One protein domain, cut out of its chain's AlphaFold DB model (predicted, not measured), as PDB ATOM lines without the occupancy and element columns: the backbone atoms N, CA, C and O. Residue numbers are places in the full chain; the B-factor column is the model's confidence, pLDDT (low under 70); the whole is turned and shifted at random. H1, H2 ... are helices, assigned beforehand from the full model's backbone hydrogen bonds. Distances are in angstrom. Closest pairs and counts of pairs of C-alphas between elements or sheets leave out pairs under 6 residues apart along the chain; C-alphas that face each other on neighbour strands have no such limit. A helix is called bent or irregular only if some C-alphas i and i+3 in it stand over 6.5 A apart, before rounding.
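AT A GLANCE: This is residues 2 to 101 and 130 to 159 of the 314 residues of an uncharacterized protein of Chthoniobacterales bacterium (UniProt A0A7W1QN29). Long helices make a loose, elongated slab, with H1, H3b, H2 and H5 in a row. H2 and the arms of bent H3, folding back from it, reach to a tip where residues 56 to 62 stick out; small H4 lies near the other end. The printed part has 130 residues and five named helices, H1 to H5 in chain order, with no named strand: all helix. It is loose, with a radius of gyration of the C-alphas of 18.7 A and spans of 63 by 37 by 24 A.

IN THESE COORDINATES: H1, residues 2 to 13, begins at C-alpha 2 (112.752, 105.925, 114.924) and is 16.1 A long. H2, residues 21 to 56, measures 49.1 A; it has a kink of 48 degrees near residue 44 and is irregular, C-alphas 49 and 52 being 7.0 A apart. H3, residues 61 to 90, was assigned as one helix by its hydrogen bonds but is bent: C-alphas 75 and 78 are 7.1 A apart. Its arms are H3a, residues 61 to 75, 20.9 A, and H3b, residues 78 to 90, 18.9 A; H3b is irregular, with C-alphas 84 and 87 6.9 A apart. H4, residues 94 to 97, measures 5.0 A. H5, residues 130 to 157, 37.0 A, ends at C-alpha 157 (100.824, 81.864, 137.663); it has a kink of 62 degrees near residue 137 and is irregular, C-alphas 130 and 133 being 9.4 A apart.

HOW THE PARTS SIT: H1 touches H3b, the same way at a steep tilt of 42 degrees; the closest C-alphas, Leu 4 and Gly 84, are 3.8 A apart. With residues 21 to 36 alone, H2 touches H3b, opposite ways at a shallow tilt of 16 degrees, closest at C-alphas Val 32 and Pro 79, 5.0 A. H2 also touches H5, opposite ways at a shallow tilt of 25 degrees, closest at C-alphas Ala 26 and Ala 148, 4.0 A. H2 and H3a are close but not clearly touching, 6.8 A between the closest C-alphas, Phe 54 and Leu 64. H4 touches no helix. Every O i to N i+4 pair is within hydrogen-bond range in H1 and H3a, against 27 of 32 in H2, 7 of 9 in H3b and 23 of 24 in H5; H4 is too short for such a pair, and its one O i to N i+3 pair is not within range.

THE WHOLE: The C-alphas farthest apart, Asn 59 and Pro 159, are 64.5 A from each other. Residues 102 to 129 are not printed, and C-alphas 101 and 130 are 40.5 A apart across the cut. Of the links printed whole, none is long. Mean pLDDT of the printed part is 86.8, with residues 14 to 19, 94 to 99 and 156 to 159 under 70.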
ATOM      1  N   ALA A   2     112.493 106.966 115.929       87.56
ATOM      2  CA  ALA A   2     112.752 105.925 114.924       87.56
ATOM      3  C   ALA A   2     112.899 104.510 115.522       87.56
ATOM      4  O   ALA A   2     112.278 103.581 115.019       87.56
ATOM      5  N   GLY A   3     113.633 104.353 116.632       90.06
ATOM      6  CA  GLY A   3     113.755 103.059 117.313       90.06
ATOM      7  C   GLY A   3     112.419 102.514 117.833       90.06
ATOM      8  O   GLY A   3     112.115 101.358 117.569       90.06
ATOM      9  N   LEU A   4     111.573 103.346 118.462       88.62
ATOM     10  CA  LEU A   4     110.218 102.950 118.888       88.62
ATOM     11  C   LEU A   4     109.363 102.482 117.696       88.62
ATOM     12  O   LEU A   4     108.692 101.455 117.779       88.62
ATOM     13  N   ALA A   5     109.422 103.214 116.576       86.75
ATOM     14  CA  ALA A   5     108.722 102.857 115.343       86.75
ATOM     15  C   ALA A   5     109.239 101.534 114.756       86.75
ATOM     16  O   ALA A   5     108.434 100.688 114.369       86.75
ATOM     17  N   LEU A   6     110.561 101.326 114.753       88.50
ATOM     18  CA  LEU A   6     111.189 100.062 114.371       88.50
ATOM     19  C   LEU A   6     110.706  98.923 115.277       88.50
ATOM     20  O   LEU A   6     110.301  97.885 114.773       88.50
ATOM     21  N   GLY A   7     110.669  99.131 116.595       87.25
ATOM     22  CA  GLY A   7     110.178  98.145 117.560       87.25
ATOM     23  C   GLY A   7     108.720  97.762 117.312       87.25
ATOM     24  O   GLY A   7     108.391  96.581 117.237       87.25
ATOM     25  N   SER A   8     107.852  98.744 117.072       84.44
ATOM     26  CA  SER A   8     106.453  98.500 116.703       84.44
ATOM     27  C   SER A   8     106.302  97.808 115.339       84.44
ATOM     28  O   SER A   8     105.417  96.970 115.175       84.44
ATOM     29  N   ALA A   9     107.165  98.107 114.365       82.81
ATOM     30  CA  ALA A   9     107.180  97.441 113.060       82.81
ATOM     31  C   ALA A   9     107.693  95.992 113.148       82.81
ATOM     32  O   ALA A   9     107.142  95.099 112.501       82.81
ATOM     33  N   ILE A  10     108.704  95.739 113.984       84.75
ATOM     34  CA  ILE A  10     109.180  94.392 114.316       84.75
ATOM     35  C   ILE A  10     108.063  93.631 115.021       84.75
ATOM     36  O   ILE A  10     107.761  92.519 114.611       84.75
ATOM     37  N   ALA A  11     107.387  94.236 116.003       79.69
ATOM     38  CA  ALA A  11     106.220  93.627 116.631       79.69
ATOM     39  C   ALA A  11     105.161  93.281 115.581       79.69
ATOM     40  O   ALA A  11     104.631  92.188 115.597       79.69
ATOM     41  N   ALA A  12     104.868  94.166 114.630       72.56
ATOM     42  CA  ALA A  12     103.869  93.883 113.606       72.56
ATOM     43  C   ALA A  12     104.288  92.765 112.631       72.56
ATOM     44  O   ALA A  12     103.442  92.002 112.182       72.56
ATOM     45  N   SER A  13     105.569  92.650 112.287       72.50
ATOM     46  CA  SER A  13     106.053  91.698 111.273       72.50
ATOM     47  C   SER A  13     106.508  90.348 111.842       72.50
ATOM     48  O   SER A  13     106.387  89.320 111.169       72.50
ATOM     49  N   ALA A  14     107.011  90.316 113.076       68.75
ATOM     50  CA  ALA A  14     107.570  89.122 113.694       68.75
ATOM     51  C   ALA A  14     106.466  88.164 114.140       68.75
ATOM     52  O   ALA A  14     105.591  88.513 114.915       68.75
ATOM     53  N   THR A  15     106.520  86.905 113.708       56.44
ATOM     54  CA  THR A  15     105.573  85.872 114.155       56.44
ATOM     55  C   THR A  15     106.117  85.177 115.409       56.44
ATOM     56  O   THR A  15     106.741  84.122 115.319       56.44
ATOM     57  N   LEU A  16     105.889  85.744 116.597       58.34
ATOM     58  CA  LEU A  16     106.383  85.211 117.886       58.34
ATOM     59  C   LEU A  16     105.511  84.056 118.433       58.34
ATOM     60  O   LEU A  16     105.125  84.023 119.599       58.34
ATOM     61  N   GLY A  17     105.188  83.078 117.581       50.59
ATOM     62  CA  GLY A  17     104.147  82.058 117.799       50.59
ATOM     63  C   GLY A  17     104.380  81.009 118.902       50.59
ATOM     64  O   GLY A  17     103.623  80.045 118.969       50.59
ATOM     65  N   ARG A  18     105.405  81.143 119.753       53.78
ATOM     66  CA  ARG A  18     105.703  80.169 120.829       53.78
ATOM     67  C   ARG A  18     105.998  80.771 122.204       53.78
ATOM     68  O   ARG A  18     106.102  80.017 123.168       53.78
ATOM     69  N   LEU A  19     106.136  82.089 122.329       64.31
ATOM     70  CA  LEU A  19     106.578  82.711 123.578       64.31
ATOM     71  C   LEU A  19     105.395  83.342 124.319       64.31
ATOM     72  O   LEU A  19     104.526  83.961 123.711       64.31
ATOM     73  N   ARG A  20     105.348  83.166 125.648       77.31
ATOM     74  CA  ARG A  20     104.345  83.826 126.499       77.31
ATOM     75  C   ARG A  20     104.578  85.346 126.428       77.31
ATOM     76  O   ARG A  20     105.702  85.753 126.731       77.31
ATOM     77  N   PRO A  21     103.571  86.177 126.092       82.00
ATOM     78  CA  PRO A  21     103.741  87.626 125.954       82.00
ATOM     79  C   PRO A  21     104.398  88.291 127.170       82.00
ATOM     80  O   PRO A  21     105.330  89.071 127.005       82.00
ATOM     81  N   LEU A  22     104.024  87.898 128.394       85.31
ATOM     82  CA  LEU A  22     104.649  88.427 129.615       85.31
ATOM     83  C   LEU A  22     106.136  88.059 129.761       85.31
ATOM     84  O   LEU A  22     106.899  88.845 130.310       85.31
ATOM     85  N   ARG A  23     106.580  86.895 129.259       86.81
ATOM     86  CA  ARG A  23     108.010  86.525 129.287       86.81
ATOM     87  C   ARG A  23     108.820  87.344 128.289       86.81
ATOM     88  O   ARG A  23     109.945  87.722 128.588       86.81
ATOM     89  N   LEU A  24     108.244  87.620 127.118       88.69
ATOM     90  CA  LEU A  24     108.846  88.533 126.145       88.69
ATOM     91  C   LEU A  24     108.934  89.950 126.704       88.69
ATOM     92  O   LEU A  24     109.984  90.570 126.601       88.69
ATOM     93  N   TYR A  25     107.863  90.426 127.338       90.00
ATOM     94  CA  TYR A  25     107.852  91.709 128.028       90.00
ATOM     95  C   TYR A  25     108.953  91.781 129.100       90.00
ATOM     96  O   TYR A  25     109.751  92.710 129.074       90.00
ATOM     97  N   ALA A  26     109.088  90.757 129.954       92.31
ATOM     98  CA  ALA A  26     110.167  90.687 130.943       92.31
ATOM     99  C   ALA A  26     111.568  90.740 130.303       92.31
ATOM    100  O   ALA A  26     112.438  91.464 130.775       92.31
ATOM    101  N   GLY A  27     111.785  90.012 129.202       93.12
ATOM    102  CA  GLY A  27     113.047  90.063 128.459       93.12
ATOM    103  C   GLY A  27     113.343  91.446 127.871       93.12
ATOM    104  O   GLY A  27     114.485  91.893 127.903       93.12
ATOM    105  N   LEU A  28     112.323  92.151 127.377       93.62
ATOM    106  CA  LEU A  28     112.472  93.511 126.856       93.62
ATOM    107  C   LEU A  28     112.785  94.522 127.957       93.62
ATOM    108  O   LEU A  28     113.670  95.346 127.759       93.62
ATOM    109  N   GLU A  29     112.127  94.430 129.112       94.81
ATOM    110  CA  GLU A  29     112.440  95.270 130.276       94.81
ATOM    111  C   GLU A  29     113.885  95.051 130.751       94.81
ATOM    112  O   GLU A  29     114.584  96.014 131.054       94.81
ATOM    113  N   MET A  30     114.389  93.810 130.717       96.06
ATOM    114  CA  MET A  30     115.805  93.531 130.995       96.06
ATOM    115  C   MET A  30     116.742  94.157 129.958       96.06
ATOM    116  O   MET A  30     117.777  94.709 130.327       96.06
ATOM    117  N   ILE A  31     116.391  94.113 128.666       96.06
ATOM    118  CA  ILE A  31     117.170  94.786 127.616       96.06
ATOM    119  C   ILE A  31     117.191  96.295 127.869       96.06
ATOM    120  O   ILE A  31     118.260  96.896 127.784       96.06
ATOM    121  N   VAL A  32     116.055  96.909 128.209       95.56
ATOM    122  CA  VAL A  32     115.968  98.343 128.531       95.56
ATOM    123  C   VAL A  32     116.800  98.679 129.768       95.56
ATOM    124  O   VAL A  32     117.558  99.644 129.726       95.56
ATOM    125  N   ALA A  33     116.728  97.867 130.827       96.31
ATOM    126  CA  ALA A  33     117.503  98.060 132.051       96.31
ATOM    127  C   ALA A  33     119.012  98.009 131.783       96.31
ATOM    128  O   ALA A  33     119.736  98.934 132.143       96.31
ATOM    129  N   ILE A  34     119.477  96.943 131.121       96.19
ATOM    130  CA  ILE A  34     120.900  96.731 130.836       96.19
ATOM    131  C   ILE A  34     121.397  97.809 129.881       96.19
ATOM    132  O   ILE A  34     122.336  98.518 130.223       96.19
ATOM    133  N   SER A  35     120.746  97.982 128.726       95.69
ATOM    134  CA  SER A  35     121.189  98.969 127.736       95.69
ATOM    135  C   SER A  35     121.113 100.396 128.278       95.69
ATOM    136  O   SER A  35     122.069 101.144 128.143       95.69
ATOM    137  N   GLY A  36     120.034 100.786 128.960       93.62
ATOM    138  CA  GLY A  36     119.921 102.118 129.559       93.62
ATOM    139  C   GLY A  36     120.996 102.388 130.613       93.62
ATOM    140  O   GLY A  36     121.568 103.477 130.639       93.62
ATOM    141  N   CYS A  37     121.314 101.393 131.444       94.69
ATOM    142  CA  CYS A  37     122.372 101.504 132.442       94.69
ATOM    143  C   CYS A  37     123.752 101.614 131.779       94.69
ATOM    144  O   CYS A  37     124.485 102.558 132.075       94.69
ATOM    145  N   THR A  38     124.081 100.725 130.832       94.38
ATOM    146  CA  THR A  38     125.374 100.756 130.129       94.38
ATOM    147  C   THR A  38     125.597 102.091 129.435       94.38
ATOM    148  O   THR A  38     126.699 102.621 129.516       94.38
ATOM    149  N   LEU A  39     124.556 102.707 128.862       93.44
ATOM    150  CA  LEU A  39     124.669 104.038 128.260       93.44
ATOM    151  C   LEU A  39     125.184 105.101 129.232       93.44
ATOM    152  O   LEU A  39     126.034 105.909 128.861       93.44
ATOM    153  N   VAL A  40     124.705 105.117 130.476       93.25
ATOM    154  CA  VAL A  40     125.139 106.121 131.460       93.25
ATOM    155  C   VAL A  40     126.607 105.920 131.849       93.25
ATOM    156  O   VAL A  40     127.329 106.903 132.016       93.25
ATOM    157  N   PHE A  41     127.067 104.669 131.933       92.12
ATOM    158  CA  PHE A  41     128.461 104.338 132.248       92.12
ATOM    159  C   PHE A  41     129.421 104.508 131.063       92.12
ATOM    160  O   PHE A  41     130.564 104.917 131.259       92.12
ATOM    161  N   GLU A  42     128.972 104.248 129.836       91.00
ATOM    162  CA  GLU A  42     129.800 104.333 128.628       91.00
ATOM    163  C   GLU A  42     129.902 105.754 128.065       91.00
ATOM    164  O   GLU A  42     130.900 106.089 127.429       91.00
ATOM    165  N   LEU A  43     128.913 106.625 128.295       89.44
ATOM    166  CA  LEU A  43     128.913 107.991 127.754       89.44
ATOM    167  C   LEU A  43     130.150 108.835 128.133       89.44
ATOM    168  O   LEU A  43     130.654 109.548 127.257       89.44
ATOM    169  N   PRO A  44     130.666 108.800 129.380       90.62
ATOM    170  CA  PRO A  44     131.920 109.465 129.734       90.62
ATOM    171  C   PRO A  44     133.109 108.965 128.905       90.62
ATOM    172  O   PRO A  44     133.845 109.780 128.350       90.62
ATOM    173  N   LEU A  45     133.232 107.644 128.735       90.44
ATOM    174  CA  LEU A  45     134.286 107.026 127.926       90.44
ATOM    175  C   LEU A  45     134.146 107.455 126.465       90.44
ATOM    176  O   LEU A  45     135.092 107.950 125.860       90.44
ATOM    177  N   LEU A  46     132.941 107.353 125.905       89.56
ATOM    178  CA  LEU A  46     132.655 107.753 124.530       89.56
ATOM    179  C   LEU A  46     133.033 109.220 124.271       89.56
ATOM    180  O   LEU A  46     133.551 109.549 123.206       89.56
ATOM    181  N   ARG A  47     132.823 110.107 125.253       87.75
ATOM    182  CA  ARG A  47     133.249 111.511 125.172       87.75
ATOM    183  C   ARG A  47     134.772 111.647 125.099       87.75
ATOM    184  O   ARG A  47     135.251 112.490 124.343       87.75
ATOM    185  N   GLU A  48     135.521 110.863 125.863       90.62
ATOM    186  CA  GLU A  48     136.988 110.864 125.824       90.62
ATOM    187  C   GLU A  48     137.519 110.356 124.483       90.62
ATOM    188  O   GLU A  48     138.349 111.026 123.870       90.62
ATOM    189  N   TRP A  49     136.961 109.255 123.973       90.00
ATOM    190  CA  TRP A  49     137.298 108.699 122.658       90.00
ATOM    191  C   TRP A  49     136.994 109.662 121.507       90.00
ATOM    192  O   TRP A  49     137.751 109.750 120.541       90.00
ATOM    193  N   LEU A  50     135.895 110.415 121.601       89.88
ATOM    194  CA  LEU A  50     135.507 111.383 120.577       89.88
ATOM    195  C   LEU A  50     136.280 112.706 120.677       89.88
ATOM    196  O   LEU A  50     136.406 113.404 119.671       89.88
ATOM    197  N   ARG A  51     136.832 113.063 121.844       90.56
ATOM    198  CA  ARG A  51     137.572 114.320 122.067       90.56
ATOM    199  C   ARG A  51     138.602 114.653 120.968       90.56
ATOM    200  O   ARG A  51     138.510 115.768 120.452       90.56
ATOM    201  N   PRO A  52     139.534 113.762 120.566       92.88
ATOM    202  CA  PRO A  52     140.518 114.082 119.529       92.88
ATOM    203  C   PRO A  52     139.873 114.356 118.165       92.88
ATOM    204  O   PRO A  52     140.291 115.269 117.461       92.88
ATOM    205  N   VAL A  53     138.804 113.632 117.814       89.94
ATOM    206  CA  VAL A  53     138.050 113.856 116.569       89.94
ATOM    207  C   VAL A  53     137.363 115.224 116.595       89.94
ATOM    208  O   VAL A  53     137.425 115.970 115.620       89.94
ATOM    209  N   PHE A  54     136.755 115.593 117.726       88.44
ATOM    210  CA  PHE A  54     136.127 116.907 117.893       88.44
ATOM    211  C   PHE A  54     137.141 118.058 117.843       88.44
ATOM    212  O   PHE A  54     136.818 119.117 117.312       88.44
ATOM    213  N   GLN A  55     138.355 117.855 118.361       91.00
ATOM    214  CA  GLN A  55     139.435 118.843 118.283       91.00
ATOM    215  C   GLN A  55     139.990 118.972 116.858       91.00
ATOM    216  O   GLN A  55     140.151 120.089 116.372       91.00
ATOM    217  N   ALA A  56     140.220 117.855 116.162       92.19
ATOM    218  CA  ALA A  56     140.759 117.847 114.800       92.19
ATOM    219  C   ALA A  56     139.808 118.488 113.774       92.19
ATOM    220  O   ALA A  56     140.250 119.187 112.866       92.19
ATOM    221  N   PHE A  57     138.496 118.287 113.932       91.50
ATOM    222  CA  PHE A  57     137.474 118.791 113.009       91.50
ATOM    223  C   PHE A  57     136.708 120.010 113.548       91.50
ATOM    224  O   PHE A  57     135.599 120.282 113.087       91.50
ATOM    225  N   TRP A  58     137.283 120.770 114.490       88.12
ATOM    226  CA  TRP A  58     136.625 121.930 115.117       88.12
ATOM    227  C   TRP A  58     136.101 122.960 114.101       88.12
ATOM    228  O   TRP A  58     135.011 123.506 114.261       88.12
ATOM    229  N   ASN A  59     136.831 123.169 113.002       91.56
ATOM    230  CA  ASN A  59     136.448 124.108 111.942       91.56
ATOM    231  C   ASN A  59     135.324 123.579 111.025       91.56
ATOM    232  O   ASN A  59     134.739 124.340 110.255       91.56
ATOM    233  N   HIS A  60     134.979 122.291 111.111       92.44
ATOM    234  CA  HIS A  60     133.966 121.636 110.280       92.44
ATOM    235  C   HIS A  60     132.696 121.325 111.081       92.44
ATOM    236  O   HIS A  60     132.301 120.171 111.261       92.44
ATOM    237  N   GLN A  61     132.005 122.377 111.524       91.75
ATOM    238  CA  GLN A  61     130.838 122.261 112.407       91.75
ATOM    239  C   GLN A  61     129.710 121.375 111.846       91.75
ATOM    240  O   GLN A  61     129.044 120.663 112.598       91.75
ATOM    241  N   GLN A  62     129.503 121.377 110.524       93.50
ATOM    242  CA  GLN A  62     128.498 120.522 109.878       93.50
ATOM    243  C   GLN A  62     128.822 119.034 110.056       93.50
ATOM    244  O   GLN A  62     127.949 118.251 110.428       93.50
ATOM    245  N   PHE A  63     130.088 118.655 109.871       92.62
ATOM    246  CA  PHE A  63     130.548 117.285 110.072       92.62
ATOM    247  C   PHE A  63     130.376 116.849 111.533       92.62
ATOM    248  O   PHE A  63     129.816 115.785 111.791       92.62
ATOM    249  N   LEU A  64     130.760 117.699 112.493       91.81
ATOM    250  CA  LEU A  64     130.604 117.407 113.923       91.81
ATOM    251  C   LEU A  64     129.138 117.226 114.336       91.81
ATOM    252  O   LEU A  64     128.830 116.357 115.153       91.81
ATOM    253  N   ASN A  65     128.223 118.010 113.763       92.81
ATOM    254  CA  ASN A  65     126.790 117.868 114.019       92.81
ATOM    255  C   ASN A  65     126.235 116.554 113.457       92.81
ATOM    256  O   ASN A  65     125.490 115.865 114.158       92.81
ATOM    257  N   VAL A  66     126.624 116.179 112.233       95.19
ATOM    258  CA  VAL A  66     126.236 114.896 111.622       95.19
ATOM    259  C   VAL A  66     126.786 113.727 112.435       95.19
ATOM    260  O   VAL A  66     126.030 112.818 112.773       95.19
ATOM    261  N   LEU A  67     128.061 113.777 112.825       93.38
ATOM    262  CA  LEU A  67     128.695 112.757 113.660       93.38
ATOM    263  C   LEU A  67     127.984 112.619 115.010       93.38
ATOM    264  O   LEU A  67     127.636 111.512 115.414       93.38
ATOM    265  N   ARG A  68     127.705 113.738 115.691       91.56
ATOM    266  CA  ARG A  68     126.970 113.737 116.965       91.56
ATOM    267  C   ARG A  68     125.579 113.127 116.801       91.56
ATOM    268  O   ARG A  68     125.160 112.340 117.652       91.56
ATOM    269  N   GLY A  69     124.882 113.469 115.717       93.25
ATOM    270  CA  GLY A  69     123.579 112.906 115.377       93.25
ATOM    271  C   GLY A  69     123.646 111.396 115.157       93.25
ATOM    272  O   GLY A  69     122.868 110.662 115.761       93.25
ATOM    273  N   ALA A  70     124.607 110.930 114.359       94.06
ATOM    274  CA  ALA A  70     124.804 109.516 114.053       94.06
ATOM    275  C   ALA A  70     125.146 108.698 115.305       94.06
ATOM    276  O   ALA A  70     124.497 107.689 115.572       94.06
ATOM    277  N   VAL A  71     126.103 109.162 116.114       92.75
ATOM    278  CA  VAL A  71     126.483 108.496 117.368       92.75
ATOM    279  C   VAL A  71     125.286 108.433 118.319       92.75
ATOM    280  O   VAL A  71     124.926 107.350 118.766       92.75
ATOM    281  N   SER A  72     124.602 109.557 118.560       92.00
ATOM    282  CA  SER A  72     123.417 109.593 119.435       92.00
ATOM    283  C   SER A  72     122.306 108.661 118.944       92.00
ATOM    284  O   SER A  72     121.653 107.992 119.742       92.00
ATOM    285  N   PHE A  73     122.094 108.598 117.626       93.69
ATOM    286  CA  PHE A  73     121.095 107.728 117.014       93.69
ATOM    287  C   PHE A  73     121.412 106.247 117.236       93.69
ATOM    288  O   PHE A  73     120.533 105.502 117.663       93.69
ATOM    289  N   LEU A  74     122.653 105.829 116.974       93.44
ATOM    290  CA  LEU A  74     123.084 104.436 117.111       93.44
ATOM    291  C   LEU A  74     123.031 103.972 118.568       93.44
ATOM    292  O   LEU A  74     122.491 102.908 118.862       93.44
ATOM    293  N   VAL A  75     123.527 104.811 119.475       92.62
ATOM    294  CA  VAL A  75     123.581 104.550 120.917       92.62
ATOM    295  C   VAL A  75     122.173 104.358 121.503       92.62
ATOM    296  O   VAL A  75     121.941 103.443 122.290       92.62
ATOM    297  N   LEU A  76     121.192 105.158 121.073       93.25
ATOM    298  CA  LEU A  76     119.806 105.053 121.553       93.25
ATOM    299  C   LEU A  76     118.961 104.000 120.821       93.25
ATOM    300  O   LEU A  76     117.830 103.731 121.241       93.25
ATOM    301  N   LEU A  77     119.452 103.410 119.728       94.75
ATOM    302  CA  LEU A  77     118.644 102.539 118.874       94.75
ATOM    303  C   LEU A  77     118.149 101.301 119.631       94.75
ATOM    304  O   LEU A  77     116.955 101.016 119.620       94.75
ATOM    305  N   ILE A  78     119.043 100.618 120.347       94.69
ATOM    306  CA  ILE A  78     118.739  99.385 121.088       94.69
ATOM    307  C   ILE A  78     117.670  99.610 122.175       94.69
ATOM    308  O   ILE A  78     116.609  98.979 122.080       94.69
ATOM    309  N   PRO A  79     117.866 100.507 123.171       94.62
ATOM    310  CA  PRO A  79     116.870 100.708 124.224       94.62
ATOM    311  C   PRO A  79     115.535 101.198 123.661       94.62
ATOM    312  O   PRO A  79     114.477 100.715 124.058       94.62
ATOM    313  N   THR A  80     115.555 102.109 122.681       94.69
ATOM    314  CA  THR A  80     114.308 102.654 122.126       94.69
ATOM    315  C   THR A  80     113.557 101.654 121.248       94.69
ATOM    316  O   THR A  80     112.330 101.694 121.210       94.69
ATOM    317  N   THR A  81     114.237 100.722 120.576       94.94
ATOM    318  CA  THR A  81     113.574  99.613 119.875       94.94
ATOM    319  C   THR A  81     112.960  98.614 120.843       94.94
ATOM    320  O   THR A  81     111.810  98.224 120.632       94.94
ATOM    321  N   ALA A  82     113.650  98.273 121.932       94.06
ATOM    322  CA  ALA A  82     113.089  97.423 122.981       94.06
ATOM    323  C   ALA A  82     111.833  98.055 123.610       94.06
ATOM    324  O   ALA A  82     110.785  97.410 123.653       94.06
ATOM    325  N   MET A  83     111.884  99.344 123.970       92.50
ATOM    326  CA  MET A  83     110.718 100.098 124.460       92.50
ATOM    327  C   MET A  83     109.564 100.147 123.443       92.50
ATOM    328  O   MET A  83     108.402 100.218 123.827       92.50
ATOM    329  N   GLY A  84     109.852 100.097 122.138       90.19
ATOM    330  CA  GLY A  84     108.830 100.127 121.084       90.19
ATOM    331  C   GLY A  84     108.072  98.811 120.918       90.19
ATOM    332  O   GLY A  84     106.985  98.795 120.335       90.19
ATOM    333  N   LEU A  85     108.651  97.715 121.416       89.69
ATOM    334  CA  LEU A  85     108.093  96.362 121.381       89.69
ATOM    335  C   LEU A  85     107.198  96.061 122.593       89.69
ATOM    336  O   LEU A  85     106.272  95.256 122.471       89.69
ATOM    337  N   THR A  86     107.451  96.693 123.745       89.75
ATOM    338  CA  THR A  86     106.828  96.334 125.034       89.75
ATOM    339  C   THR A  86     105.303  96.379 124.990       89.75
ATOM    340  O   THR A  86     104.637  95.403 125.339       89.75
ATOM    341  N   LEU A  87     104.736  97.488 124.514       86.31
ATOM    342  CA  LEU A  87     103.295  97.716 124.515       86.31
ATOM    343  C   LEU A  87     102.537  96.836 123.502       86.31
ATOM    344  O   LEU A  87     101.541  96.226 123.904       86.31
ATOM    345  N   PRO A  88     102.973  96.697 122.230       82.75
ATOM    346  CA  PRO A  88     102.377  95.736 121.301       82.75
ATOM    347  C   PRO A  88     102.356  94.301 121.840       82.75
ATOM    348  O   PRO A  88     101.352  93.608 121.683       82.75
ATOM    349  N   ILE A  89     103.429  93.871 122.511       85.56
ATOM    350  CA  ILE A  89     103.526  92.530 123.098       85.56
ATOM    351  C   ILE A  89     102.593  92.384 124.299       85.56
ATOM    352  O   ILE A  89     101.920  91.366 124.418       85.56
ATOM    353  N   LEU A  90     102.490  93.387 125.171       84.56
ATOM    354  CA  LEU A  90     101.598  93.313 126.330       84.56
ATOM    355  C   LEU A  90     100.120  93.202 125.915       84.56
ATOM    356  O   LEU A  90      99.364  92.429 126.500       84.56
ATOM    357  N   LEU A  91      99.712  93.912 124.857       80.56
ATOM    358  CA  LEU A  91      98.343  93.863 124.319       80.56
ATOM    359  C   LEU A  91      97.958  92.517 123.693       80.56
ATOM    360  O   LEU A  91      96.775  92.267 123.441       80.56
ATOM    361  N   GLU A  92      98.927  91.643 123.435       76.19
ATOM    362  CA  GLU A  92      98.675  90.296 122.934       76.19
ATOM    363  C   GLU A  92      98.160  89.334 124.004       76.19
ATOM    364  O   GLU A  92      97.657  88.256 123.648       76.19
ATOM    365  N   ASP A  93      98.288  89.700 125.282       76.75
ATOM    366  CA  ASP A  93      97.914  88.837 126.390       76.75
ATOM    367  C   ASP A  93      96.431  88.409 126.294       76.75
ATOM    368  O   ASP A  93      95.547  89.244 126.054       76.75
ATOM    369  N   PRO A  94      96.117  87.111 126.471       67.81
ATOM    370  CA  PRO A  94      94.748  86.603 126.390       67.81
ATOM    371  C   PRO A  94      93.745  87.303 127.320       67.81
ATOM    372  O   PRO A  94      92.572  87.424 126.955       67.81
ATOM    373  N   LEU A  95      94.177  87.766 128.497       69.56
ATOM    374  CA  LEU A  95      93.335  88.489 129.456       69.56
ATOM    375  C   LEU A  95      92.947  89.870 128.915       69.56
ATOM    376  O   LEU A  95      91.795  90.291 129.038       69.56
ATOM    377  N   LEU A  96      93.886  90.541 128.245       69.75
ATOM    378  CA  LEU A  96      93.687  91.847 127.612       69.75
ATOM    379  C   LEU A  96      92.885  91.737 126.307       69.75
ATOM    380  O   LEU A  96      92.056  92.602 126.021       69.75
ATOM    381  N   LYS A  97      93.024  90.634 125.556       66.44
ATOM    382  CA  LYS A  97      92.237  90.368 124.333       66.44
ATOM    383  C   LYS A  97      90.728  90.254 124.576       66.44
ATOM    384  O   LYS A  97      89.956  90.519 123.652       66.44
ATOM    385  N   ARG A  98      90.299  89.875 125.787       64.50
ATOM    386  CA  ARG A  98      88.872  89.825 126.168       64.50
ATOM    387  C   ARG A  98      88.254  91.210 126.353       64.50
ATOM    388  O   ARG A  98      87.043  91.355 126.210       64.50
ATOM    389  N   GLN A  99      89.064  92.218 126.664       68.19
ATOM    390  CA  GLN A  99      88.597  93.585 126.838       68.19
ATOM    391  C   GLN A  99      88.506  94.329 125.499       68.19
ATOM    392  O   GLN A  99      88.970  93.887 124.442       68.19
ATOM    393  N   GLU A 100      87.870  95.500 125.520       75.81
ATOM    394  CA  GLU A 100      87.869  96.363 124.351       75.81
ATOM    395  C   GLU A 100      89.290  96.852 124.046       75.81
ATOM    396  O   GLU A 100      89.823  97.686 124.770       75.81
ATOM    397  N   PHE A 101      89.862  96.404 122.922       75.19
ATOM    398  CA  PHE A 101      91.240  96.729 122.520       75.19
ATOM    399  C   PHE A 101      91.614  98.213 122.682       75.19
ATOM    400  O   PHE A 101      92.669  98.526 123.213       75.19
ATOM    401  N   ALA A 130     120.133 113.082 145.034       94.50
ATOM    402  CA  ALA A 130     120.352 112.138 146.128       94.50
ATOM    403  C   ALA A 130     121.433 111.087 145.820       94.50
ATOM    404  O   ALA A 130     122.220 110.735 146.694       94.50
ATOM    405  N   PHE A 131     121.467 110.573 144.588       94.62
ATOM    406  CA  PHE A 131     122.290 109.423 144.194       94.62
ATOM    407  C   PHE A 131     123.291 109.731 143.070       94.62
ATOM    408  O   PHE A 131     124.045 108.848 142.650       94.62
ATOM    409  N   GLY A 132     123.303 110.959 142.545       94.50
ATOM    410  CA  GLY A 132     124.083 111.310 141.363       94.50
ATOM    411  C   GLY A 132     123.563 110.638 140.086       94.50
ATOM    412  O   GLY A 132     122.571 109.903 140.082       94.50
ATOM    413  N   LEU A 133     124.260 110.869 138.970       92.06
ATOM    414  CA  LEU A 133     123.885 110.312 137.663       92.06
ATOM    415  C   LEU A 133     123.968 108.776 137.635       92.06
ATOM    416  O   LEU A 133     123.019 108.115 137.218       92.06
ATOM    417  N   PHE A 134     125.074 108.201 138.119       94.88
ATOM    418  CA  PHE A 134     125.273 106.746 138.121       94.88
ATOM    419  C   PHE A 134     124.305 106.027 139.064       94.88
ATOM    420  O   PHE A 134     123.711 105.019 138.682       94.88
ATOM    421  N   GLY A 135     124.092 106.558 140.273       95.50
ATOM    422  CA  GLY A 135     123.143 105.975 141.218       95.50
ATOM    423  C   GLY A 135     121.700 106.060 140.715       95.50
ATOM    424  O   GLY A 135     120.953 105.095 140.853       95.50
ATOM    425  N   THR A 136     121.325 107.146 140.031       95.56
ATOM    426  CA  THR A 136     120.014 107.256 139.361       95.56
ATOM    427  C   THR A 136     119.843 106.221 138.247       95.56
ATOM    428  O   THR A 136     118.778 105.625 138.107       95.56
ATOM    429  N   ALA A 137     120.892 105.955 137.467       95.31
ATOM    430  CA  ALA A 137     120.850 104.924 136.431       95.31
ATOM    431  C   ALA A 137     120.668 103.519 137.024       95.31
ATOM    432  O   ALA A 137     119.892 102.723 136.498       95.31
ATOM    433  N   LEU A 138     121.344 103.224 138.140       96.75
ATOM    434  CA  LEU A 138     121.207 101.953 138.853       96.75
ATOM    435  C   LEU A 138     119.822 101.792 139.491       96.75
ATOM    436  O   LEU A 138     119.246 100.709 139.407       96.75
ATOM    437  N   THR A 139     119.256 102.848 140.087       96.06
ATOM    438  CA  THR A 139     117.893 102.790 140.642       96.06
ATOM    439  C   THR A 139     116.852 102.594 139.543       96.06
ATOM    440  O   THR A 139     115.985 101.732 139.684       96.06
ATOM    441  N   ALA A 140     116.972 103.304 138.417       94.94
ATOM    442  CA  ALA A 140     116.108 103.111 137.252       94.94
ATOM    443  C   ALA A 140     116.207 101.679 136.694       94.94
ATOM    444  O   ALA A 140     115.182 101.028 136.481       94.94
ATOM    445  N   ALA A 141     117.425 101.150 136.537       96.06
ATOM    446  CA  ALA A 141     117.645  99.765 136.125       96.06
ATOM    447  C   ALA A 141     117.040  98.768 137.127       96.06
ATOM    448  O   ALA A 141     116.399  97.804 136.717       96.06
ATOM    449  N   GLY A 142     117.170  99.025 138.432       96.69
ATOM    450  CA  GLY A 142     116.556  98.224 139.491       96.69
ATOM    451  C   GLY A 142     115.028  98.180 139.398       96.69
ATOM    452  O   GLY A 142     114.441  97.103 139.516       96.69
ATOM    453  N   VAL A 143     114.381  99.314 139.113       95.50
ATOM    454  CA  VAL A 143     112.924  99.385 138.898       95.50
ATOM    455  C   VAL A 143     112.508  98.602 137.646       95.50
ATOM    456  O   VAL A 143     111.542  97.839 137.707       95.50
ATOM    457  N   CYS A 144     113.252  98.707 136.539       94.38
ATOM    458  CA  CYS A 144     113.010  97.891 135.340       94.38
ATOM    459  C   CYS A 144     113.193  96.388 135.616       94.38
ATOM    460  O   CYS A 144     112.355  95.579 135.220       94.38
ATOM    461  N   CYS A 145     114.234  95.997 136.357       95.75
ATOM    462  CA  CYS A 145     114.450  94.610 136.778       95.75
ATOM    463  C   CYS A 145     113.309  94.100 137.673       95.75
ATOM    464  O   CYS A 145     112.860  92.965 137.510       95.75
ATOM    465  N   ALA A 146     112.793  94.931 138.583       95.62
ATOM    466  CA  ALA A 146     111.631  94.591 139.401       95.62
ATOM    467  C   ALA A 146     110.370  94.402 138.541       95.62
ATOM    468  O   ALA A 146     109.637  93.428 138.732       95.62
ATOM    469  N   ALA A 147     110.140  95.268 137.548       92.62
ATOM    470  CA  ALA A 147     109.054  95.110 136.582       92.62
ATOM    471  C   ALA A 147     109.185  93.807 135.771       92.62
ATOM    472  O   ALA A 147     108.208  93.064 135.634       92.62
ATOM    473  N   ALA A 148     110.396  93.479 135.312       93.19
ATOM    474  CA  ALA A 148     110.691  92.227 134.621       93.19
ATOM    475  C   ALA A 148     110.434  90.999 135.512       93.19
ATOM    476  O   ALA A 148     109.801  90.036 135.071       93.19
ATOM    477  N   ALA A 149     110.866  91.040 136.776       93.19
ATOM    478  CA  ALA A 149     110.646  89.970 137.746       93.19
ATOM    479  C   ALA A 149     109.152  89.764 138.036       93.19
ATOM    480  O   ALA A 149     108.668  88.632 137.985       93.19
ATOM    481  N   MET A 150     108.398  90.847 138.258       91.12
ATOM    482  CA  MET A 150     106.943  90.783 138.424       91.12
ATOM    483  C   MET A 150     106.284  90.147 137.200       91.12
ATOM    484  O   MET A 150     105.527  89.185 137.336       91.12
ATOM    485  N   ALA A 151     106.611  90.621 135.995       89.06
ATOM    486  CA  ALA A 151     106.074  90.056 134.761       89.06
ATOM    487  C   ALA A 151     106.407  88.564 134.613       89.06
ATOM    488  O   ALA A 151     105.552  87.784 134.192       89.06
ATOM    489  N   TRP A 152     107.611  88.137 135.004       88.69
ATOM    490  CA  TRP A 152     108.021  86.735 134.965       88.69
ATOM    491  C   TRP A 152     107.242  85.854 135.951       88.69
ATOM    492  O   TRP A 152     106.782  84.772 135.574       88.69
ATOM    493  N   ILE A 153     107.045  86.324 137.187       88.38
ATOM    494  CA  ILE A 153     106.279  85.618 138.227       88.38
ATOM    495  C   ILE A 153     104.819  85.456 137.780       88.38
ATOM    496  O   ILE A 153     104.290  84.340 137.752       88.38
ATOM    497  N   TYR A 154     104.187  86.541 137.326       84.44
ATOM    498  CA  TYR A 154     102.807  86.505 136.834       84.44
ATOM    499  C   TYR A 154     102.660  85.724 135.520       84.44
ATOM    500  O   TYR A 154     101.612  85.123 135.279       84.44
ATOM    501  N   ALA A 155     103.717  85.620 134.704       78.94
ATOM    502  CA  ALA A 155     103.719  84.753 133.526       78.94
ATOM    503  C   ALA A 155     103.627  83.261 133.876       78.94
ATOM    504  O   ALA A 155     103.209  82.471 133.024       78.94
ATOM    505  N   GLY A 156     104.072  82.856 135.071       65.19
ATOM    506  CA  GLY A 156     104.025  81.477 135.568       65.19
ATOM    507  C   GLY A 156     102.694  81.099 136.223       65.19
ATOM    508  O   GLY A 156     102.277  79.950 136.104       65.19
ATOM    509  N   ALA A 157     102.021  82.069 136.848       60.69
ATOM    510  CA  ALA A 157     100.824  81.864 137.663       60.69
ATOM    511  C   ALA A 157      99.528  81.628 136.868       60.69
ATOM    512  O   ALA A 157      98.556  81.153 137.444       60.69
ATOM    513  N   VAL A 158      99.484  81.937 135.566       54.12
ATOM    514  CA  VAL A 158      98.308  81.651 134.729       54.12
ATOM    515  C   VAL A 158      98.370  80.186 134.279       54.12
ATOM    516  O   VAL A 158      99.219  79.844 133.442       54.12
ATOM    517  N   PRO A 159      97.507  79.299 134.814       46.72
ATOM    518  CA  PRO A 159      97.513  77.903 134.426       46.72
ATOM    519  C   PRO A 159      97.145  77.789 132.946       46.72
ATOM    520  O   PRO A 159      96.393  78.598 132.400       46.72
TER     521      PRO A 159